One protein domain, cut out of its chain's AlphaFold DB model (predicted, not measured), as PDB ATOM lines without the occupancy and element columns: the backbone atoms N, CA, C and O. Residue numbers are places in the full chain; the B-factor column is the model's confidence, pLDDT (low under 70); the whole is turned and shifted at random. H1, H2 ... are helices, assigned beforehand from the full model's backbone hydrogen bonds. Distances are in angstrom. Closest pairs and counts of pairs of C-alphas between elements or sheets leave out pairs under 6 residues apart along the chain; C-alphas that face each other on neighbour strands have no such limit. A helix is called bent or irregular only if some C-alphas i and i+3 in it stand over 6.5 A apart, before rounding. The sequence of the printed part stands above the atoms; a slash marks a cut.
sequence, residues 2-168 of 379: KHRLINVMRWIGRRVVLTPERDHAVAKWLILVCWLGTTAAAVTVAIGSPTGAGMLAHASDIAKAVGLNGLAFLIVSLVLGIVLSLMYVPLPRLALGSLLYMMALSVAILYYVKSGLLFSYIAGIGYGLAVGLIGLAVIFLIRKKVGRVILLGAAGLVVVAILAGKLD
ATOM      1  N   LYS A   2     183.377 173.103 170.847       76.75
ATOM      2  CA  LYS A   2     183.783 174.514 171.063       76.75
ATOM      3  C   LYS A   2     182.615 175.520 171.139       76.75
ATOM      4  O   LYS A   2     182.585 176.336 172.049       76.75
ATOM      5  N   HIS A   3     181.604 175.413 170.267       78.81
ATOM      6  CA  HIS A   3     180.434 176.309 170.314       78.81
ATOM      7  C   HIS A   3     179.577 176.177 171.582       78.81
ATOM      8  O   HIS A   3     179.123 177.188 172.110       78.81
ATOM      9  N   ARG A   4     179.385 174.957 172.107       82.19
ATOM     10  CA  ARG A   4     178.636 174.752 173.360       82.19
ATOM     11  C   ARG A   4     179.378 175.365 174.548       82.19
ATOM     12  O   ARG A   4     178.753 176.036 175.359       82.19
ATOM     13  N   LEU A   5     180.701 175.209 174.592       87.88
ATOM     14  CA  LEU A   5     181.539 175.805 175.633       87.88
ATOM     15  C   LEU A   5     181.470 177.340 175.612       87.88
ATOM     16  O   LEU A   5     181.259 177.956 176.650       87.88
ATOM     17  N   ILE A   6     181.562 177.962 174.432       90.06
ATOM     18  CA  ILE A   6     181.455 179.424 174.285       90.06
ATOM     19  C   ILE A   6     180.089 179.936 174.769       90.06
ATOM     20  O   ILE A   6     180.025 180.958 175.449       90.06
ATOM     21  N   ASN A   7     179.002 179.224 174.462       90.56
ATOM     22  CA  ASN A   7     177.661 179.613 174.904       90.56
ATOM     23  C   ASN A   7     177.498 179.506 176.427       90.56
ATOM     24  O   ASN A   7     176.932 180.412 177.034       90.56
ATOM     25  N   VAL A   8     178.044 178.454 177.047       91.62
ATOM     26  CA  VAL A   8     178.054 178.298 178.513       91.62
ATOM     27  C   VAL A   8     178.885 179.399 179.176       91.62
ATOM     28  O   VAL A   8     178.415 180.022 180.124       91.62
ATOM     29  N   MET A   9     180.068 179.720 178.645       92.31
ATOM     30  CA  MET A   9     180.915 180.790 179.186       92.31
ATOM     31  C   MET A   9     180.268 182.174 179.053       92.31
ATOM     32  O   MET A   9     180.295 182.960 179.998       92.31
ATOM     33  N   ARG A  10     179.621 182.469 177.916       93.44
ATOM     34  CA  ARG A  10     178.836 183.704 177.738       93.44
ATOM     35  C   ARG A  10     177.656 183.767 178.703       93.44
ATOM     36  O   ARG A  10     177.366 184.835 179.239       93.44
ATOM     37  N   TRP A  11     176.988 182.638 178.933       93.69
ATOM     38  CA  TRP A  11     175.896 182.546 179.895       93.69
ATOM     39  C   TRP A  11     176.381 182.827 181.324       93.69
ATOM     40  O   TRP A  11     175.829 183.718 181.967       93.69
ATOM     41  N   ILE A  12     177.454 182.167 181.783       93.56
ATOM     42  CA  ILE A  12     178.066 182.419 183.101       93.56
ATOM     43  C   ILE A  12     178.472 183.889 183.225       93.56
ATOM     44  O   ILE A  12     178.067 184.549 184.179       93.56
ATOM     45  N   GLY A  13     179.197 184.428 182.240       93.69
ATOM     46  CA  GLY A  13     179.634 185.827 182.244       93.69
ATOM     47  C   GLY A  13     178.464 186.803 182.383       93.69
ATOM     48  O   GLY A  13     178.506 187.710 183.213       93.69
ATOM     49  N   ARG A  14     177.361 186.567 181.660       94.50
ATOM     50  CA  ARG A  14     176.138 187.368 181.804       94.50
ATOM     51  C   ARG A  14     175.545 187.255 183.210       94.50
ATOM     52  O   ARG A  14     175.135 188.268 183.765       94.50
ATOM     53  N   ARG A  15     175.493 186.057 183.804       93.56
ATOM     54  CA  ARG A  15     174.972 185.875 185.174       93.56
ATOM     55  C   ARG A  15     175.842 186.572 186.218       93.56
ATOM     56  O   ARG A  15     175.282 187.179 187.127       93.56
ATOM     57  N   VAL A  16     177.164 186.548 186.063       94.81
ATOM     58  CA  VAL A  16     178.097 187.264 186.947       94.81
ATOM     59  C   VAL A  16     177.839 188.771 186.888       94.81
ATOM     60  O   VAL A  16     177.632 189.382 187.934       94.81
ATOM     61  N   VAL A  17     177.742 189.355 185.688       95.25
ATOM     62  CA  VAL A  17     177.458 190.794 185.505       95.25
ATOM     63  C   VAL A  17     176.096 191.196 186.077       95.25
ATOM     64  O   VAL A  17     175.958 192.278 186.639       95.25
ATOM     65  N   LEU A  18     175.093 190.319 185.986       94.00
ATOM     66  CA  LEU A  18     173.754 190.562 186.530       94.00
ATOM     67  C   LEU A  18     173.646 190.334 188.046       94.00
ATOM     68  O   LEU A  18     172.569 190.523 188.607       94.00
ATOM     69  N   THR A  19     174.712 189.920 188.735       94.94
ATOM     70  CA  THR A  19     174.675 189.638 190.181       94.94
ATOM     71  C   THR A  19     174.101 190.799 191.012       94.94
ATOM     72  O   THR A  19     173.127 190.545 191.720       94.94
ATOM     73  N   PRO A  20     174.585 192.056 190.890       95.69
ATOM     74  CA  PRO A  20     174.082 193.189 191.674       95.69
ATOM     75  C   PRO A  20     172.772 193.805 191.148       95.69
ATOM     76  O   PRO A  20     172.298 194.787 191.713       95.69
ATOM     77  N   GLU A  21     172.181 193.286 190.063       95.56
ATOM     78  CA  GLU A  21     171.038 193.907 189.362       95.56
ATOM     79  C   GLU A  21     169.839 194.190 190.286       95.56
ATOM     80  O   GLU A  21     169.136 195.185 190.115       95.56
ATOM     81  N   ARG A  22     169.618 193.328 191.287       92.69
ATOM     82  CA  ARG A  22     168.497 193.422 192.240       92.69
ATOM     83  C   ARG A  22     168.901 194.047 193.582       92.69
ATOM     84  O   ARG A  22     168.058 194.208 194.464       92.69
ATOM     85  N   ASP A  23     170.169 194.419 193.753       95.56
ATOM     86  CA  ASP A  23     170.709 195.018 194.976       95.56
ATOM     87  C   ASP A  23     170.505 196.546 194.979       95.56
ATOM     88  O   ASP A  23     171.425 197.355 194.823       95.56
ATOM     89  N   HIS A  24     169.245 196.953 195.158       93.12
ATOM     90  CA  HIS A  24     168.842 198.358 195.283       93.12
ATOM     91  C   HIS A  24     169.346 198.999 196.591       93.12
ATOM     92  O   HIS A  24     169.917 198.345 197.457       93.12
ATOM     93  N   ALA A  25     169.096 200.298 196.782       91.25
ATOM     94  CA  ALA A  25     169.627 201.061 197.918       91.25
ATOM     95  C   ALA A  25     169.394 200.414 199.302       91.25
ATOM     96  O   ALA A  25     170.299 200.434 200.126       91.25
ATOM     97  N   VAL A  26     168.220 199.819 199.564       91.81
ATOM     98  CA  VAL A  26     167.957 199.109 200.838       91.81
ATOM     99  C   VAL A  26     168.864 197.885 200.995       91.81
ATOM    100  O   VAL A  26     169.437 197.689 202.058       91.81
ATOM    101  N   ALA A  27     169.046 197.104 199.928       94.62
ATOM    102  CA  ALA A  27     169.914 195.931 199.929       94.62
ATOM    103  C   ALA A  27     171.386 196.313 200.157       94.62
ATOM    104  O   ALA A  27     172.071 195.653 200.927       94.62
ATOM    105  N   LYS A  28     171.855 197.427 199.581       94.44
ATOM    106  CA  LYS A  28     173.214 197.944 199.827       94.44
ATOM    107  C   LYS A  28     173.447 198.318 201.292       94.44
ATOM    108  O   LYS A  28     174.491 197.993 201.844       94.44
ATOM    109  N   TRP A  29     172.466 198.951 201.937       94.31
ATOM    110  CA  TRP A  29     172.532 199.207 203.379       94.31
ATOM    111  C   TRP A  29     172.482 197.915 204.199       94.31
ATOM    112  O   TRP A  29     173.184 197.811 205.197       94.31
ATOM    113  N   LEU A  30     171.714 196.910 203.767       95.12
ATOM    114  CA  LEU A  30     171.689 195.605 204.428       95.12
ATOM    115  C   LEU A  30     173.038 194.871 204.323       95.12
ATOM    116  O   LEU A  30     173.458 194.256 205.298       95.12
ATOM    117  N   ILE A  31     173.749 194.982 203.194       97.50
ATOM    118  CA  ILE A  31     175.127 194.475 203.055       97.50
ATOM    119  C   ILE A  31     176.036 195.128 204.103       97.50
ATOM    120  O   ILE A  31     176.777 194.423 204.782       97.50
ATOM    121  N   LEU A  32     175.939 196.452 204.284       95.81
ATOM    122  CA  LEU A  32     176.709 197.159 205.311       95.81
ATOM    123  C   LEU A  32     176.358 196.676 206.725       95.81
ATOM    124  O   LEU A  32     177.259 196.444 207.522       95.81
ATOM    125  N   VAL A  33     175.071 196.483 207.030       95.75
ATOM    126  CA  VAL A  33     174.634 195.925 208.323       95.75
ATOM    127  C   VAL A  33     175.234 194.538 208.551       95.75
ATOM    128  O   VAL A  33     175.752 194.276 209.633       95.75
ATOM    129  N   CYS A  34     175.214 193.664 207.541       97.44
ATOM    130  CA  CYS A  34     175.811 192.332 207.648       97.44
ATOM    131  C   CYS A  34     177.327 192.416 207.877       97.44
ATOM    132  O   CYS A  34     177.851 191.679 208.704       97.44
ATOM    133  N   TRP A  35     178.024 193.327 207.190       97.62
ATOM    134  CA  TRP A  35     179.463 193.535 207.381       97.62
ATOM    135  C   TRP A  35     179.797 194.036 208.790       97.62
ATOM    136  O   TRP A  35     180.731 193.539 209.418       97.62
ATOM    137  N   LEU A  36     179.018 194.982 209.321       95.69
ATOM    138  CA  LEU A  36     179.169 195.447 210.702       95.69
ATOM    139  C   LEU A  36     178.894 194.313 211.699       95.69
ATOM    140  O   LEU A  36     179.661 194.132 212.639       95.69
ATOM    141  N   GLY A  37     177.849 193.515 211.461       94.88
ATOM    142  CA  GLY A  37     177.492 192.373 212.302       94.88
ATOM    143  C   GLY A  37     178.559 191.276 212.328       94.88
ATOM    144  O   GLY A  37     178.860 190.747 213.398       94.88
ATOM    145  N   THR A  38     179.173 190.941 211.189       97.25
ATOM    146  CA  THR A  38     180.281 189.969 211.161       97.25
ATOM    147  C   THR A  38     181.554 190.535 211.763       97.25
ATOM    148  O   THR A  38     182.266 189.815 212.456       97.25
ATOM    149  N   THR A  39     181.830 191.821 211.542       96.75
ATOM    150  CA  THR A  39     183.012 192.482 212.102       96.75
ATOM    151  C   THR A  39     182.928 192.555 213.621       96.75
ATOM    152  O   THR A  39     183.896 192.205 214.285       96.75
ATOM    153  N   ALA A  40     181.767 192.907 214.180       94.00
ATOM    154  CA  ALA A  40     181.546 192.875 215.623       94.00
ATOM    155  C   ALA A  40     181.788 191.470 216.199       94.00
ATOM    156  O   ALA A  40     182.554 191.328 217.146       94.00
ATOM    157  N   ALA A  41     181.224 190.428 215.574       93.06
ATOM    158  CA  ALA A  41     181.436 189.046 216.004       93.06
ATOM    159  C   ALA A  41     182.919 188.625 215.937       93.06
ATOM    160  O   ALA A  41     183.427 188.013 216.874       93.06
ATOM    161  N   ALA A  42     183.629 188.980 214.861       94.62
ATOM    162  CA  ALA A  42     185.053 188.686 214.707       94.62
ATOM    163  C   ALA A  42     185.916 189.407 215.758       94.62
ATOM    164  O   ALA A  42     186.836 188.807 216.310       94.62
ATOM    165  N   VAL A  43     185.597 190.666 216.077       94.31
ATOM    166  CA  VAL A  43     186.283 191.435 217.128       94.31
ATOM    167  C   VAL A  43     186.039 190.822 218.506       94.31
ATOM    168  O   VAL A  43     186.987 190.684 219.273       94.31
ATOM    169  N   THR A  44     184.814 190.386 218.819       90.62
ATOM    170  CA  THR A  44     184.527 189.686 220.084       90.62
ATOM    171  C   THR A  44     185.380 188.429 220.240       90.62
ATOM    172  O   THR A  44     185.918 188.186 221.317       90.62
ATOM    173  N   VAL A  45     185.554 187.650 219.167       89.94
ATOM    174  CA  VAL A  45     186.430 186.467 219.186       89.94
ATOM    175  C   VAL A  45     187.891 186.857 219.403       89.94
ATOM    176  O   VAL A  45     188.565 186.206 220.194       89.94
ATOM    177  N   ALA A  46     188.369 187.920 218.750       91.56
ATOM    178  CA  ALA A  46     189.743 188.399 218.901       91.56
ATOM    179  C   ALA A  46     190.047 188.859 220.334       91.56
ATOM    180  O   ALA A  46     191.091 188.518 220.876       91.56
ATOM    181  N   ILE A  47     189.109 189.570 220.968       87.62
ATOM    182  CA  ILE A  47     189.230 189.996 222.371       87.62
ATOM    183  C   ILE A  47     189.189 188.784 223.311       87.62
ATOM    184  O   ILE A  47     189.946 188.719 224.269       87.62
ATOM    185  N   GLY A  48     188.327 187.799 223.038       84.00
ATOM    186  CA  GLY A  48     188.230 186.588 223.860       84.00
ATOM    187  C   GLY A  48     189.377 185.588 223.668       84.00
ATOM    188  O   GLY A  48     189.535 184.688 224.491       84.00
ATOM    189  N   SER A  49     190.154 185.715 222.587       85.81
ATOM    190  CA  SER A  49     191.257 184.813 222.218       85.81
ATOM    191  C   SER A  49     192.547 185.582 221.911       85.81
ATOM    192  O   SER A  49     193.025 185.522 220.773       85.81
ATOM    193  N   PRO A  50     193.110 186.309 222.891       88.50
ATOM    194  CA  PRO A  50     194.354 187.040 222.686       88.50
ATOM    195  C   PRO A  50     195.515 186.092 222.368       88.50
ATOM    196  O   PRO A  50     195.574 184.970 222.873       88.50
ATOM    197  N   THR A  51     196.447 186.554 221.537       87.94
ATOM    198  CA  THR A  51     197.702 185.843 221.239       87.94
ATOM    199  C   THR A  51     198.903 186.359 222.031       87.94
ATOM    200  O   THR A  51     199.979 185.772 221.950       87.94
ATOM    201  N   GLY A  52     198.725 187.434 222.802       88.44
ATOM    202  CA  GLY A  52     199.715 187.957 223.736       88.44
ATOM    203  C   GLY A  52     199.089 188.900 224.767       88.44
ATOM    204  O   GLY A  52     197.931 189.284 224.607       88.44
ATOM    205  N   ALA A  53     199.854 189.267 225.799       86.19
ATOM    206  CA  ALA A  53     199.364 190.023 226.961       86.19
ATOM    207  C   ALA A  53     199.395 191.552 226.804       86.19
ATOM    208  O   ALA A  53     198.701 192.283 227.505       86.19
ATOM    209  N   GLY A  54     200.210 192.063 225.879       86.75
ATOM    210  CA  GLY A  54     200.387 193.501 225.701       86.75
ATOM    211  C   GLY A  54     199.287 194.162 224.866       86.75
ATOM    212  O   GLY A  54     198.727 193.573 223.937       86.75
ATOM    213  N   MET A  55     199.071 195.463 225.090       86.50
ATOM    214  CA  MET A  55     198.131 196.284 224.310       86.50
ATOM    215  C   MET A  55     198.369 196.194 222.790       86.50
ATOM    216  O   MET A  55     197.415 196.140 222.013       86.50
ATOM    217  N   LEU A  56     199.633 196.146 222.351       88.69
ATOM    218  CA  LEU A  56     199.980 196.007 220.933       88.69
ATOM    219  C   LEU A  56     199.583 194.640 220.358       88.69
ATOM    220  O   LEU A  56     199.135 194.578 219.212       88.69
ATOM    221  N   ALA A  57     199.710 193.561 221.138       89.44
ATOM    222  CA  ALA A  57     199.271 192.231 220.724       89.44
ATOM    223  C   ALA A  57     197.747 192.207 220.545       89.44
ATOM    224  O   ALA A  57     197.261 191.842 219.474       89.44
ATOM    225  N   HIS A  58     196.999 192.735 221.518       90.44
ATOM    226  CA  HIS A  58     195.542 192.862 221.423       90.44
ATOM    227  C   HIS A  58     195.095 193.716 220.227       90.44
ATOM    228  O   HIS A  58     194.196 193.328 219.479       90.44
ATOM    229  N   ALA A  59     195.744 194.861 219.995       92.31
ATOM    230  CA  ALA A  59     195.451 195.711 218.841       92.31
ATOM    231  C   ALA A  59     195.736 194.991 217.512       92.31
ATOM    232  O   ALA A  59     194.949 195.094 216.568       92.31
ATOM    233  N   SER A  60     196.832 194.228 217.446       94.19
ATOM    234  CA  SER A  60     197.192 193.401 216.289       94.19
ATOM    235  C   SER A  60     196.146 192.320 216.015       94.19
ATOM    236  O   SER A  60     195.743 192.130 214.866       94.19
ATOM    237  N   ASP A  61     195.643 191.652 217.052       93.25
ATOM    238  CA  ASP A  61     194.625 190.606 216.921       93.25
ATOM    239  C   ASP A  61     193.287 191.164 216.433       93.25
ATOM    240  O   ASP A  61     192.691 190.615 215.500       93.25
ATOM    241  N   ILE A  62     192.862 192.316 216.959       95.06
ATOM    242  CA  ILE A  62     191.680 193.038 216.467       95.06
ATOM    243  C   ILE A  62     191.874 193.448 215.001       95.06
ATOM    244  O   ILE A  62     190.989 193.218 214.174       95.06
ATOM    245  N   ALA A  63     193.031 194.013 214.645       95.94
ATOM    246  CA  ALA A  63     193.316 194.439 213.277       95.94
ATOM    247  C   ALA A  63     193.289 193.263 212.285       95.94
ATOM    248  O   ALA A  63     192.669 193.365 211.222       95.94
ATOM    249  N   LYS A  64     193.895 192.123 212.645       95.50
ATOM    250  CA  LYS A  64     193.837 190.882 211.853       95.50
ATOM    251  C   LYS A  64     192.402 190.386 211.714       95.50
ATOM    252  O   LYS A  64     191.994 190.056 210.604       95.50
ATOM    253  N   ALA A  65     191.631 190.359 212.801       95.56
ATOM    254  CA  ALA A  65     190.247 189.898 212.778       95.56
ATOM    255  C   ALA A  65     189.378 190.761 211.856       95.56
ATOM    256  O   ALA A  65     188.682 190.220 210.998       95.56
ATOM    257  N   VAL A  66     189.477 192.091 211.954       96.56
ATOM    258  CA  VAL A  66     188.754 193.029 211.078       96.56
ATOM    259  C   VAL A  66     189.195 192.876 209.621       96.56
ATOM    260  O   VAL A  66     188.346 192.776 208.733       96.56
ATOM    261  N   GLY A  67     190.504 192.824 209.358       97.19
ATOM    262  CA  GLY A  67     191.054 192.723 208.004       97.19
ATOM    263  C   GLY A  67     190.702 191.407 207.307       97.19
ATOM    264  O   GLY A  67     190.186 191.414 206.187       97.19
ATOM    265  N   LEU A  68     190.924 190.274 207.982       96.81
ATOM    266  CA  LEU A  68     190.630 188.942 207.447       96.81
ATOM    267  C   LEU A  68     189.124 188.718 207.293       96.81
ATOM    268  O   LEU A  68     188.697 188.246 206.237       96.81
ATOM    269  N   ASN A  69     188.312 189.101 208.286       97.75
ATOM    270  CA  ASN A  69     186.851 189.042 208.169       97.75
ATOM    271  C   ASN A  69     186.354 189.937 207.033       97.75
ATOM    272  O   ASN A  69     185.516 189.508 206.250       97.75
ATOM    273  N   GLY A  70     186.875 191.159 206.898       97.56
ATOM    274  CA  GLY A  70     186.493 192.071 205.821       97.56
ATOM    275  C   GLY A  70     186.765 191.480 204.438       97.56
ATOM    276  O   GLY A  70     185.880 191.479 203.581       97.56
ATOM    277  N   LEU A  71     187.955 190.909 204.229       98.19
ATOM    278  CA  LEU A  71     188.308 190.254 202.969       98.19
ATOM    279  C   LEU A  71     187.440 189.013 202.706       98.19
ATOM    280  O   LEU A  71     186.898 188.861 201.608       98.19
ATOM    281  N   ALA A  72     187.267 188.152 203.712       98.19
ATOM    282  CA  ALA A  72     186.429 186.962 203.612       98.19
ATOM    283  C   ALA A  72     184.962 187.324 203.331       98.19
ATOM    284  O   ALA A  72     184.344 186.728 202.452       98.19
ATOM    285  N   PHE A  73     184.429 188.347 204.000       98.50
ATOM    286  CA  PHE A  73     183.085 188.868 203.773       98.50
ATOM    287  C   PHE A  73     182.898 189.290 202.318       98.50
ATOM    288  O   PHE A  73     181.919 188.881 201.692       98.50
ATOM    289  N   LEU A  74     183.833 190.066 201.758       97.81
ATOM    290  CA  LEU A  74     183.757 190.527 200.370       97.81
ATOM    291  C   LEU A  74     183.776 189.353 199.385       97.81
ATOM    292  O   LEU A  74     182.903 189.263 198.519       97.81
ATOM    293  N   ILE A  75     184.740 188.441 199.534       98.31
ATOM    294  CA  ILE A  75     184.918 187.301 198.627       98.31
ATOM    295  C   ILE A  75     183.719 186.354 198.714       98.31
ATOM    296  O   ILE A  75     183.114 186.025 197.694       98.31
ATOM    297  N   VAL A  76     183.342 185.929 199.921       98.19
ATOM    298  CA  VAL A  76     182.291 184.923 200.108       98.19
ATOM    299  C   VAL A  76     180.918 185.495 199.770       98.19
ATOM    300  O   VAL A  76     180.147 184.821 199.089       98.19
ATOM    301  N   SER A  77     180.621 186.748 200.135       98.00
ATOM    302  CA  SER A  77     179.360 187.394 199.734       98.00
ATOM    303  C   SER A  77     179.238 187.500 198.214       98.00
ATOM    304  O   SER A  77     178.163 187.254 197.667       98.00
ATOM    305  N   LEU A  78     180.335 187.824 197.515       97.88
ATOM    306  CA  LEU A  78     180.356 187.880 196.054       97.88
ATOM    307  C   LEU A  78     180.143 186.494 195.438       97.88
ATOM    308  O   LEU A  78     179.309 186.350 194.546       97.88
ATOM    309  N   VAL A  79     180.855 185.473 195.923       98.25
ATOM    310  CA  VAL A  79     180.715 184.090 195.440       98.25
ATOM    311  C   VAL A  79     179.293 183.581 195.663       98.25
ATOM    312  O   VAL A  79     178.670 183.093 194.720       98.25
ATOM    313  N   LEU A  80     178.737 183.751 196.865       98.06
ATOM    314  CA  LEU A  80     177.354 183.376 197.166       98.06
ATOM    315  C   LEU A  80     176.366 184.153 196.293       98.06
ATOM    316  O   LEU A  80     175.445 183.558 195.738       98.06
ATOM    317  N   GLY A  81     176.583 185.453 196.086       97.81
ATOM    318  CA  GLY A  81     175.775 186.260 195.175       97.81
ATOM    319  C   GLY A  81     175.803 185.742 193.733       97.81
ATOM    320  O   GLY A  81     174.751 185.643 193.094       97.81
ATOM    321  N   ILE A  82     176.977 185.355 193.225       97.69
ATOM    322  CA  ILE A  82     177.131 184.749 191.895       97.69
ATOM    323  C   ILE A  82     176.398 183.408 191.834       97.69
ATOM    324  O   ILE A  82     175.666 183.172 190.876       97.69
ATOM    325  N   VAL A  83     176.521 182.551 192.852       97.75
ATOM    326  CA  VAL A  83     175.797 181.269 192.930       97.75
ATOM    327  C   VAL A  83     174.284 181.498 192.905       97.75
ATOM    328  O   VAL A  83     173.583 180.910 192.082       97.75
ATOM    329  N   LEU A  84     173.777 182.431 193.714       97.56
ATOM    330  CA  LEU A  84     172.364 182.828 193.719       97.56
ATOM    331  C   LEU A  84     171.928 183.400 192.358       97.56
ATOM    332  O   LEU A  84     170.789 183.201 191.926       97.56
ATOM    333  N   SER A  85     172.835 184.079 191.647       96.94
ATOM    334  CA  SER A  85     172.601 184.546 190.280       96.94
ATOM    335  C   SER A  85     172.513 183.374 189.309       96.94
ATOM    336  O   SER A  85     171.581 183.314 188.512       96.94
ATOM    337  N   LEU A  86     173.407 182.392 189.383       96.12
ATOM    338  CA  LEU A  86     173.353 181.190 188.546       96.12
ATOM    339  C   LEU A  86     172.075 180.370 188.793       96.12
ATOM    340  O   LEU A  86     171.514 179.825 187.846       96.12
ATOM    341  N   MET A  87     171.565 180.370 190.028       96.12
ATOM    342  CA  MET A  87     170.316 179.709 190.435       96.12
ATOM    343  C   MET A  87     169.036 180.500 190.112       96.12
ATOM    344  O   MET A  87     167.944 180.067 190.467       96.12
ATOM    345  N   TYR A  88     169.137 181.659 189.452       94.00
ATOM    346  CA  TYR A  88     167.993 182.521 189.113       94.00
ATOM    347  C   TYR A  88     167.164 183.000 190.312       94.00
ATOM    348  O   TYR A  88     165.989 183.337 190.159       94.00
ATOM    349  N   VAL A  89     167.775 183.123 191.492       95.81
ATOM    350  CA  VAL A  89     167.064 183.606 192.680       95.81
ATOM    351  C   VAL A  89     166.572 185.048 192.437       95.81
ATOM    352  O   VAL A  89     167.377 185.917 192.061       95.81
ATOM    353  N   PRO A  90     165.263 185.335 192.616       94.31
ATOM    354  CA  PRO A  90     164.658 186.632 192.300       94.31
ATOM    355  C   PRO A  90     164.792 187.670 193.434       94.31
ATOM    356  O   PRO A  90     163.987 188.600 193.514       94.31
ATOM    357  N   LEU A  91     165.819 187.553 194.279       94.94
ATOM    358  CA  LEU A  91     166.087 188.410 195.445       94.94
ATOM    359  C   LEU A  91     167.376 189.242 195.258       94.94
ATOM    360  O   LEU A  91     168.140 188.943 194.339       94.94
ATOM    361  N   PRO A  92     167.632 190.271 196.094       96.69
ATOM    362  CA  PRO A  92     168.914 190.984 196.141       96.69
ATOM    363  C   PRO A  92     170.045 190.020 196.515       96.69
ATOM    364  O   PRO A  92     170.099 189.509 197.636       96.69
ATOM    365  N   ARG A  93     170.890 189.675 195.544       97.75
ATOM    366  CA  ARG A  93     171.720 188.466 195.610       97.75
ATOM    367  C   ARG A  93     172.963 188.691 196.448       97.75
ATOM    368  O   ARG A  93     173.351 187.790 197.183       97.75
ATOM    369  N   LEU A  94     173.557 189.881 196.369       97.75
ATOM    370  CA  LEU A  94     174.698 190.230 197.213       97.75
ATOM    371  C   LEU A  94     174.262 190.401 198.666       97.75
ATOM    372  O   LEU A  94     174.914 189.855 199.545       97.75
ATOM    373  N   ALA A  95     173.129 191.063 198.926       97.50
ATOM    374  CA  ALA A  95     172.612 191.182 200.291       97.50
ATOM    375  C   ALA A  95     172.240 189.825 200.902       97.50
ATOM    376  O   ALA A  95     172.553 189.574 202.063       97.50
ATOM    377  N   LEU A  96     171.630 188.925 200.122       97.44
ATOM    378  CA  LEU A  96     171.354 187.563 200.578       97.44
ATOM    379  C   LEU A  96     172.650 186.769 200.800       97.44
ATOM    380  O   LEU A  96     172.767 186.077 201.806       97.44
ATOM    381  N   GLY A  97     173.642 186.906 199.916       98.06
ATOM    382  CA  GLY A  97     174.970 186.314 200.095       98.06
ATOM    383  C   GLY A  97     175.664 186.796 201.373       98.06
ATOM    384  O   GLY A  97     176.187 185.980 202.126       98.06
ATOM    385  N   SER A  98     175.599 188.094 201.669       98.44
ATOM    386  CA  SER A  98     176.138 188.681 202.901       98.44
ATOM    387  C   SER A  98     175.421 188.201 204.160       98.44
ATOM    388  O   SER A  98     176.078 187.918 205.162       98.44
ATOM    389  N   LEU A  99     174.094 188.062 204.113       98.06
ATOM    390  CA  LEU A  99     173.310 187.519 205.223       98.06
ATOM    391  C   LEU A  99     173.665 186.049 205.494       98.06
ATOM    392  O   LEU A  99     173.870 185.666 206.644       98.06
ATOM    393  N   LEU A 100     173.786 185.239 204.436       98.12
ATOM    394  CA  LEU A 100     174.187 183.835 204.534       98.12
ATOM    395  C   LEU A 100     175.610 183.686 205.075       98.12
ATOM    396  O   LEU A 100     175.842 182.839 205.934       98.12
ATOM    397  N   TYR A 101     176.548 184.521 204.618       98.31
ATOM    398  CA  TYR A 101     177.903 184.546 205.166       98.31
ATOM    399  C   TYR A 101     177.895 184.896 206.656       98.31
ATOM    400  O   TYR A 101     178.550 184.211 207.435       98.31
ATOM    401  N   MET A 102     177.119 185.905 207.069       97.88
ATOM    402  CA  MET A 102     177.008 186.280 208.479       97.88
ATOM    403  C   MET A 102     176.492 185.125 209.338       97.88
ATOM    404  O   MET A 102     177.113 184.799 210.345       97.88
ATOM    405  N   MET A 103     175.413 184.461 208.917       97.94
ATOM    406  CA  MET A 103     174.887 183.287 209.621       97.94
ATOM    407  C   MET A 103     175.925 182.165 209.690       97.94
ATOM    408  O   MET A 103     176.179 181.632 210.766       97.94
ATOM    409  N   ALA A 104     176.555 181.826 208.562       97.88
ATOM    410  CA  ALA A 104     177.548 180.759 208.496       97.88
ATOM    411  C   ALA A 104     178.764 181.046 209.387       97.88
ATOM    412  O   ALA A 104     179.219 180.154 210.100       97.88
ATOM    413  N   LEU A 105     179.257 182.289 209.393       97.31
ATOM    414  CA  LEU A 105     180.356 182.714 210.254       97.31
ATOM    415  C   LEU A 105     179.973 182.609 211.733       97.31
ATOM    416  O   LEU A 105     180.732 182.039 212.510       97.31
ATOM    417  N   SER A 106     178.794 183.096 212.128       96.25
ATOM    418  CA  SER A 106     178.330 183.007 213.517       96.25
ATOM    419  C   SER A 106     178.170 181.559 213.986       96.25
ATOM    420  O   SER A 106     178.582 181.230 215.097       96.25
ATOM    421  N   VAL A 107     177.644 180.669 213.135       97.38
ATOM    422  CA  VAL A 107     177.590 179.224 213.427       97.38
ATOM    423  C   VAL A 107     179.000 178.648 213.578       97.38
ATOM    424  O   VAL A 107     179.259 177.917 214.531       97.38
ATOM    425  N   ALA A 108     179.917 178.988 212.667       96.06
ATOM    426  CA  ALA A 108     181.293 178.497 212.696       96.06
ATOM    427  C   ALA A 108     182.044 178.949 213.958       96.06
ATOM    428  O   ALA A 108     182.725 178.132 214.573       96.06
ATOM    429  N   ILE A 109     181.872 180.206 214.378       93.62
ATOM    430  CA  ILE A 109     182.443 180.744 215.620       93.62
ATOM    431  C   ILE A 109     181.926 179.953 216.827       93.62
ATOM    432  O   ILE A 109     182.717 179.433 217.608       93.62
ATOM    433  N   LEU A 110     180.606 179.802 216.970       92.50
ATOM    434  CA  LEU A 110     180.023 179.101 218.120       92.50
ATOM    435  C   LEU A 110     180.411 177.619 218.167       92.50
ATOM    436  O   LEU A 110     180.651 177.073 219.251       92.50
ATOM    437  N   TYR A 111     180.520 176.988 216.997       92.94
ATOM    438  CA  TYR A 111     180.976 175.611 216.869       92.94
ATOM    439  C   TYR A 111     182.457 175.467 217.234       92.94
ATOM    440  O   TYR A 111     182.819 174.532 217.948       92.94
ATOM    441  N   TYR A 112     183.303 176.409 216.804       88.81
ATOM    442  CA  TYR A 112     184.729 176.443 217.136       88.81
ATOM    443  C   TYR A 112     184.964 176.532 218.649       88.81
ATOM    444  O   TYR A 112     185.776 175.783 219.189       88.81
ATOM    445  N   VAL A 113     184.172 177.349 219.353       84.44
ATOM    446  CA  VAL A 113     184.213 177.481 220.825       84.44
ATOM    447  C   VAL A 113     183.514 176.302 221.538       84.44
ATOM    448  O   VAL A 113     183.340 176.295 222.751       84.44
ATOM    449  N   LYS A 114     183.136 175.244 220.801       86.88
ATOM    450  CA  LYS A 114     182.529 174.006 221.320       86.88
ATOM    451  C   LYS A 114     181.226 174.228 222.099       86.88
ATOM    452  O   LYS A 114     180.899 173.449 222.990       86.88
ATOM    453  N   SER A 115     180.421 175.214 221.698       84.50
ATOM    454  CA  SER A 115     179.125 175.529 222.334       84.50
ATOM    455  C   SER A 115     178.040 174.456 222.116       84.50
ATOM    456  O   SER A 115     176.925 174.577 222.616       84.50
ATOM    457  N   GLY A 116     178.338 173.411 221.338       91.81
ATOM    458  CA  GLY A 116     177.399 172.368 220.926       91.81
ATOM    459  C   GLY A 116     176.795 172.640 219.546       91.81
ATOM    460  O   GLY A 116     176.484 173.779 219.193       91.81
ATOM    461  N   LEU A 117     176.632 171.582 218.744       94.44
ATOM    462  CA  LEU A 117     176.221 171.686 217.337       94.44
ATOM    463  C   LEU A 117     174.852 172.366 217.183       94.44
ATOM    464  O   LEU A 117     174.731 173.354 216.465       94.44
ATOM    465  N   LEU A 118     173.835 171.860 217.887       95.50
ATOM    466  CA  LEU A 118     172.464 172.370 217.796       95.50
ATOM    467  C   LEU A 118     172.375 173.838 218.231       95.50
ATOM    468  O   LEU A 118     171.792 174.657 217.523       95.50
ATOM    469  N   PHE A 119     172.998 174.172 219.364       94.00
ATOM    470  CA  PHE A 119     173.038 175.540 219.873       94.00
ATOM    471  C   PHE A 119     173.717 176.489 218.881       94.00
ATOM    472  O   PHE A 119     173.180 177.556 218.596       94.00
ATOM    473  N   SER A 120     174.840 176.072 218.288       95.31
ATOM    474  CA  SER A 120     175.577 176.880 217.309       95.31
ATOM    475  C   SER A 120     174.711 177.246 216.104       95.31
ATOM    476  O   SER A 120     174.698 178.406 215.701       95.31
ATOM    477  N   TYR A 121     173.939 176.295 215.563       97.56
ATOM    478  CA  TYR A 121     173.005 176.565 214.465       97.56
ATOM    479  C   TYR A 121     171.868 177.500 214.874       97.56
ATOM    480  O   TYR A 121     171.614 178.480 214.174       97.56
ATOM    481  N   ILE A 122     171.201 177.228 216.001       96.56
ATOM    482  CA  ILE A 122     170.065 178.038 216.467       96.56
ATOM    483  C   ILE A 122     170.513 179.477 216.733       96.56
ATOM    484  O   ILE A 122     169.928 180.415 216.193       96.56
ATOM    485  N   ALA A 123     171.569 179.655 217.526       93.81
ATOM    486  CA  ALA A 123     172.059 180.971 217.909       93.81
ATOM    487  C   ALA A 123     172.712 181.706 216.730       93.81
ATOM    488  O   ALA A 123     172.449 182.890 216.542       93.81
ATOM    489  N   GLY A 124     173.502 181.026 215.891       94.38
ATOM    490  CA  GLY A 124     174.163 181.651 214.742       94.38
ATOM    491  C   GLY A 124     173.185 182.115 213.658       94.38
ATOM    492  O   GLY A 124     173.280 183.245 213.174       94.38
ATOM    493  N   ILE A 125     172.192 181.286 213.314       96.81
ATOM    494  CA  ILE A 125     171.133 181.674 212.366       96.81
ATOM    495  C   ILE A 125     170.226 182.737 212.994       96.81
ATOM    496  O   ILE A 125     169.908 183.733 212.341       96.81
ATOM    497  N   GLY A 126     169.844 182.556 214.263       94.88
ATOM    498  CA  GLY A 126     169.024 183.508 215.014       94.88
ATOM    499  C   GLY A 126     169.661 184.895 215.092       94.88
ATOM    500  O   GLY A 126     168.989 185.885 214.805       94.88
ATOM    501  N   TYR A 127     170.965 184.968 215.373       94.44
ATOM    502  CA  TYR A 127     171.748 186.203 215.340       94.44
ATOM    503  C   TYR A 127     171.658 186.885 213.973       94.44
ATOM    504  O   TYR A 127     171.305 188.062 213.890       94.44
ATOM    505  N   GLY A 128     171.900 186.140 212.889       94.00
ATOM    506  CA  GLY A 128     171.849 186.708 211.546       94.00
ATOM    507  C   GLY A 128     170.461 187.237 211.166       94.00
ATOM    508  O   GLY A 128     170.353 188.322 210.591       94.00
ATOM    509  N   LEU A 129     169.394 186.516 211.530       94.69
ATOM    510  CA  LEU A 129     168.012 186.964 211.322       94.69
ATOM    511  C   LEU A 129     167.693 188.216 212.142       94.69
ATOM    512  O   LEU A 129     167.143 189.171 211.593       94.69
ATOM    513  N   ALA A 130     168.056 188.239 213.425       92.38
ATOM    514  CA  ALA A 130     167.807 189.373 214.307       92.38
ATOM    515  C   ALA A 130     168.521 190.638 213.807       92.38
ATOM    516  O   ALA A 130     167.873 191.663 213.601       92.38
ATOM    517  N   VAL A 131     169.825 190.552 213.521       92.69
ATOM    518  CA  VAL A 131     170.616 191.676 212.988       92.69
ATOM    519  C   VAL A 131     170.068 192.143 211.638       92.69
ATOM    520  O   VAL A 131     169.933 193.347 211.413       92.69
ATOM    521  N   GLY A 132     169.684 191.218 210.754       91.25
ATOM    522  CA  GLY A 132     169.074 191.548 209.466       91.25
ATOM    523  C   GLY A 132     167.735 192.284 209.603       91.25
ATOM    524  O   GLY A 132     167.531 193.313 208.956       91.25
ATOM    525  N   LEU A 133     166.833 191.801 210.462       91.94
ATOM    526  CA  LEU A 133     165.516 192.407 210.700       91.94
ATOM    527  C   LEU A 133     165.625 193.772 211.387       91.94
ATOM    528  O   LEU A 133     164.985 194.727 210.941       91.94
ATOM    529  N   ILE A 134     166.467 193.888 212.418       88.19
ATOM    530  CA  ILE A 134     166.758 195.160 213.093       88.19
ATOM    531  C   ILE A 134     167.362 196.146 212.091       88.19
ATOM    532  O   ILE A 134     166.906 197.284 211.995       88.19
ATOM    533  N   GLY A 135     168.325 195.705 211.277       89.19
ATOM    534  CA  GLY A 135     168.921 196.515 210.218       89.19
ATOM    535  C   GLY A 135     167.888 197.040 209.226       89.19
ATOM    536  O   GLY A 135     167.859 198.235 208.937       89.19
ATOM    537  N   LEU A 136     166.993 196.178 208.737       91.12
ATOM    538  CA  LEU A 136     165.902 196.577 207.843       91.12
ATOM    539  C   LEU A 136     164.944 197.578 208.501       91.12
ATOM    540  O   LEU A 136     164.566 198.559 207.856       91.12
ATOM    541  N   ALA A 137     164.587 197.371 209.771       86.69
ATOM    542  CA  ALA A 137     163.754 198.300 210.531       86.69
ATOM    543  C   ALA A 137     164.431 199.674 210.669       86.69
ATOM    544  O   ALA A 137     163.818 200.697 210.360       86.69
ATOM    545  N   VAL A 138     165.717 199.708 211.030       85.00
ATOM    546  CA  VAL A 138     166.519 200.940 211.116       85.00
ATOM    547  C   VAL A 138     166.581 201.647 209.761       85.00
ATOM    548  O   VAL A 138     166.278 202.838 209.675       85.00
ATOM    549  N   ILE A 139     166.889 200.928 208.676       87.88
ATOM    550  CA  ILE A 139     166.934 201.495 207.317       87.88
ATOM    551  C   ILE A 139     165.574 202.090 206.932       87.88
ATOM    552  O   ILE A 139     165.512 203.196 206.385       87.88
ATOM    553  N   PHE A 140     164.476 201.388 207.219       86.38
ATOM    554  CA  PHE A 140     163.120 201.867 206.953       86.38
ATOM    555  C   PHE A 140     162.806 203.158 207.723       86.38
ATOM    556  O   PHE A 140     162.317 204.125 207.131       86.38
ATOM    557  N   LEU A 141     163.149 203.205 209.012       82.44
ATOM    558  CA  LEU A 141     162.960 204.378 209.864       82.44
ATOM    559  C   LEU A 141     163.753 205.586 209.340       82.44
ATOM    560  O   LEU A 141     163.167 206.658 209.154       82.44
ATOM    561  N   ILE A 142     165.046 205.422 209.027       80.50
ATOM    562  CA  ILE A 142     165.900 206.498 208.480       80.50
ATOM    563  C   ILE A 142     165.265 207.107 207.226       80.50
ATOM    564  O   ILE A 142     165.221 208.331 207.069       80.50
ATOM    565  N   ARG A 143     164.736 206.262 206.334       80.75
ATOM    566  CA  ARG A 143     164.158 206.705 205.057       80.75
ATOM    567  C   ARG A 143     162.840 207.457 205.211       80.75
ATOM    568  O   ARG A 143     162.543 208.295 204.363       80.75
ATOM    569  N   LYS A 144     162.070 207.222 206.279       77.81
ATOM    570  CA  LYS A 144     160.793 207.918 206.520       77.81
ATOM    571  C   LYS A 144     160.926 209.326 207.120       77.81
ATOM    572  O   LYS A 144     159.899 209.928 207.407       77.81
ATOM    573  N   LYS A 145     162.138 209.876 207.310       66.88
ATOM    574  CA  LYS A 145     162.444 211.162 207.998       66.88
ATOM    575  C   LYS A 145     161.977 211.263 209.468       66.88
ATOM    576  O   LYS A 145     162.625 211.961 210.236       66.88
ATOM    577  N   VAL A 146     160.957 210.506 209.885       64.19
ATOM    578  CA  VAL A 146     160.503 210.316 211.278       64.19
ATOM    579  C   VAL A 146     161.503 209.478 212.089       64.19
ATOM    580  O   VAL A 146     161.649 209.661 213.295       64.19
ATOM    581  N   GLY A 147     162.268 208.601 211.432       58.50
ATOM    582  CA  GLY A 147     163.205 207.720 212.120       58.50
ATOM    583  C   GLY A 147     164.410 208.403 212.737       58.50
ATOM    584  O   GLY A 147     164.986 207.817 213.635       58.50
ATOM    585  N   ARG A 148     164.794 209.625 212.334       65.50
ATOM    586  CA  ARG A 148     165.920 210.326 212.983       65.50
ATOM    587  C   ARG A 148     165.619 210.634 214.451       65.50
ATOM    588  O   ARG A 148     166.493 210.452 215.282       65.50
ATOM    589  N   VAL A 149     164.382 211.023 214.765       67.19
ATOM    590  CA  VAL A 149     163.946 211.299 216.143       67.19
ATOM    591  C   VAL A 149     163.858 210.004 216.950       67.19
ATOM    592  O   VAL A 149     164.364 209.944 218.064       67.19
ATOM    593  N   ILE A 150     163.298 208.942 216.362       70.00
ATOM    594  CA  ILE A 150     163.203 207.624 217.010       70.00
ATOM    595  C   ILE A 150     164.595 207.005 217.218       70.00
ATOM    596  O   ILE A 150     164.846 206.425 218.264       70.00
ATOM    597  N   LEU A 151     165.520 207.156 216.265       68.00
ATOM    598  CA  LEU A 151     166.894 206.653 216.365       68.00
ATOM    599  C   LEU A 151     167.722 207.433 217.376       68.00
ATOM    600  O   LEU A 151     168.478 206.816 218.112       68.00
ATOM    601  N   LEU A 152     167.567 208.757 217.446       72.25
ATOM    602  CA  LEU A 152     168.189 209.566 218.495       72.25
ATOM    603  C   LEU A 152     167.604 209.230 219.873       72.25
ATOM    604  O   LEU A 152     168.357 209.139 220.834       72.25
ATOM    605  N   GLY A 153     166.297 208.970 219.961       74.75
ATOM    606  CA  GLY A 153     165.648 208.501 221.186       74.75
ATOM    607  C   GLY A 153     166.105 207.101 221.606       74.75
ATOM    608  O   GLY A 153     166.393 206.882 222.774       74.75
ATOM    609  N   ALA A 154     166.243 206.167 220.661       73.44
ATOM    610  CA  ALA A 154     166.737 204.814 220.918       73.44
ATOM    611  C   ALA A 154     168.231 204.804 221.270       73.44
ATOM    612  O   ALA A 154     168.626 204.126 222.211       73.44
ATOM    613  N   ALA A 155     169.059 205.584 220.570       73.38
ATOM    614  CA  ALA A 155     170.467 205.771 220.917       73.38
ATOM    615  C   ALA A 155     170.611 206.440 222.291       73.38
ATOM    616  O   ALA A 155     171.421 205.998 223.098       73.38
ATOM    617  N   GLY A 156     169.774 207.439 222.587       76.44
ATOM    618  CA  GLY A 156     169.667 208.050 223.908       76.44
ATOM    619  C   GLY A 156     169.277 207.036 224.982       76.44
ATOM    620  O   GLY A 156     169.916 207.002 226.021       76.44
ATOM    621  N   LEU A 157     168.309 206.153 224.717       77.25
ATOM    622  CA  LEU A 157     167.914 205.068 225.624       77.25
ATOM    623  C   LEU A 157     169.016 204.028 225.826       77.25
ATOM    624  O   LEU A 157     169.170 203.552 226.939       77.25
ATOM    625  N   VAL A 158     169.794 203.690 224.796       77.81
ATOM    626  CA  VAL A 158     170.956 202.796 224.939       77.81
ATOM    627  C   VAL A 158     172.044 203.466 225.775       77.81
ATOM    628  O   VAL A 158     172.589 202.831 226.667       77.81
ATOM    629  N   VAL A 159     172.329 204.751 225.550       76.56
ATOM    630  CA  VAL A 159     173.275 205.514 226.380       76.56
ATOM    631  C   VAL A 159     172.773 205.615 227.820       76.56
ATOM    632  O   VAL A 159     173.544 205.373 228.738       76.56
ATOM    633  N   VAL A 160     171.484 205.893 228.028       76.69
ATOM    634  CA  VAL A 160     170.855 205.910 229.354       76.69
ATOM    635  C   VAL A 160     170.874 204.524 229.985       76.69
ATOM    636  O   VAL A 160     171.137 204.447 231.168       76.69
ATOM    637  N   ALA A 161     170.668 203.437 229.243       72.81
ATOM    638  CA  ALA A 161     170.747 202.075 229.769       72.81
ATOM    639  C   ALA A 161     172.187 201.665 230.112       72.81
ATOM    640  O   ALA A 161     172.397 200.984 231.105       72.81
ATOM    641  N   ILE A 162     173.185 202.105 229.340       72.94
ATOM    642  CA  ILE A 162     174.608 201.900 229.653       72.94
ATOM    643  C   ILE A 162     175.004 202.719 230.886       72.94
ATOM    644  O   ILE A 162     175.712 202.218 231.752       72.94
ATOM    645  N   LEU A 163     174.552 203.971 230.980       70.25
ATOM    646  CA  LEU A 163     174.795 204.828 232.140       70.25
ATOM    647  C   LEU A 163     174.036 204.330 233.373       70.25
ATOM    648  O   LEU A 163     174.607 204.307 234.449       70.25
ATOM    649  N   ALA A 164     172.791 203.882 233.214       67.75
ATOM    650  CA  ALA A 164     171.992 203.283 234.273       67.75
ATOM    651  C   ALA A 164     172.602 201.958 234.724       67.75
ATOM    652  O   ALA A 164     172.765 201.777 235.912       67.75
ATOM    653  N   GLY A 165     173.061 201.095 233.814       60.88
ATOM    654  CA  GLY A 165     173.793 199.874 234.168       60.88
ATOM    655  C   GLY A 165     175.158 200.126 234.820       60.88
ATOM    656  O   GLY A 165     175.698 199.229 235.446       60.88
ATOM    657  N   LYS A 166     175.713 201.341 234.699       58.25
ATOM    658  CA  LYS A 166     176.871 201.801 235.485       58.25
ATOM    659  C   LYS A 166     176.489 202.450 236.820       58.25
ATOM    660  O   LYS A 166     177.349 202.591 237.675       58.25
ATOM    661  N   LEU A 167     175.247 202.902 236.964       51.62
ATOM    662  CA  LEU A 167     174.694 203.466 238.200       51.62
ATOM    663  C   LEU A 167     173.991 202.396 239.051       51.62
ATOM    664  O   LEU A 167     173.770 202.621 240.233       51.62
ATOM    665  N   ASP A 168     173.668 201.254 238.447       46.34
ATOM    666  CA  ASP A 168     173.065 200.068 239.051       46.34
ATOM    667  C   ASP A 168     174.149 199.068 239.495       46.34
ATOM    668  O   ASP A 168     173.946 197.859 239.472       46.34
TER     669      ASP A 168
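This is residues 2 to 168 of the 379 residues of an uncharacterized protein of Lentibacillus sp. JNUCC-1 (UniProt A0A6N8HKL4). Two helical hairpins, H3 with H4 and H5 with H6, pack together with H3 and H5 side by side between H4 and H6, and an arm sticks out at each end of the long axis: residues 2 to 10 of H1 and residues 152 to 168, mostly H7. The printed part has 167 residues with seven named helices, H1 to H7 in order, and no named strand; its class is all helix. It is loose, with a radius of gyration of the C-alphas of 19.5 A, and spans 73 by 46 by 33 A.

H1, residues 2 to 17, begins at C-alpha 2 (183.783, 174.514, 171.063). H2, residues 19 to 22, is irregular: its end C-alphas are 7.5 A apart. H3 is residues 25 to 48, 35.1 A; H4 residues 55 to 86, 46.1 A; H5 residues 93 to 112, 27.9 A; H6 residues 117 to 143, 39.0 A. H7, residues 147 to 167, 28.8 A, ends at C-alpha 167 (174.694, 203.466, 238.200).

H3, H5 and H6 form a bundle, helices packed together. H3 and H5 touch at a shallow tilt of 15 degrees, the same way, closest at the C-alphas of Ile 31 and Ala 95, 5.0 A. H5 and H6, a hairpin, touch closest at C-alphas 107 and 124, 4.4 A. H4 touches H5 closest at C-alphas 77 and 97, 4.5 A, and H3 at C-alphas 46 and 62, 5.6 A. H4 and H6 are apart. H1, with residues 12 to 16 alone, touches H4, closest at C-alphas 16 and 82, 5.6 A. H2 touches H4, closest at C-alphas 19 and 85, 5.5 A. H7, with residues 147 to 151 alone, touches H6, closest at C-alphas 141 and 147, 4.0 A. Every O i to N i+4 pair is within hydrogen-bond range in H1 and H3 to H7; H2 is too short for one.

The C-alphas farthest apart, Lys 2 and Leu 167, are 73.7 A apart. The printed part has no cut and no long link. Its mean pLDDT is 89.7; residues 145 to 149, 151 and 164 to 168 are under 70.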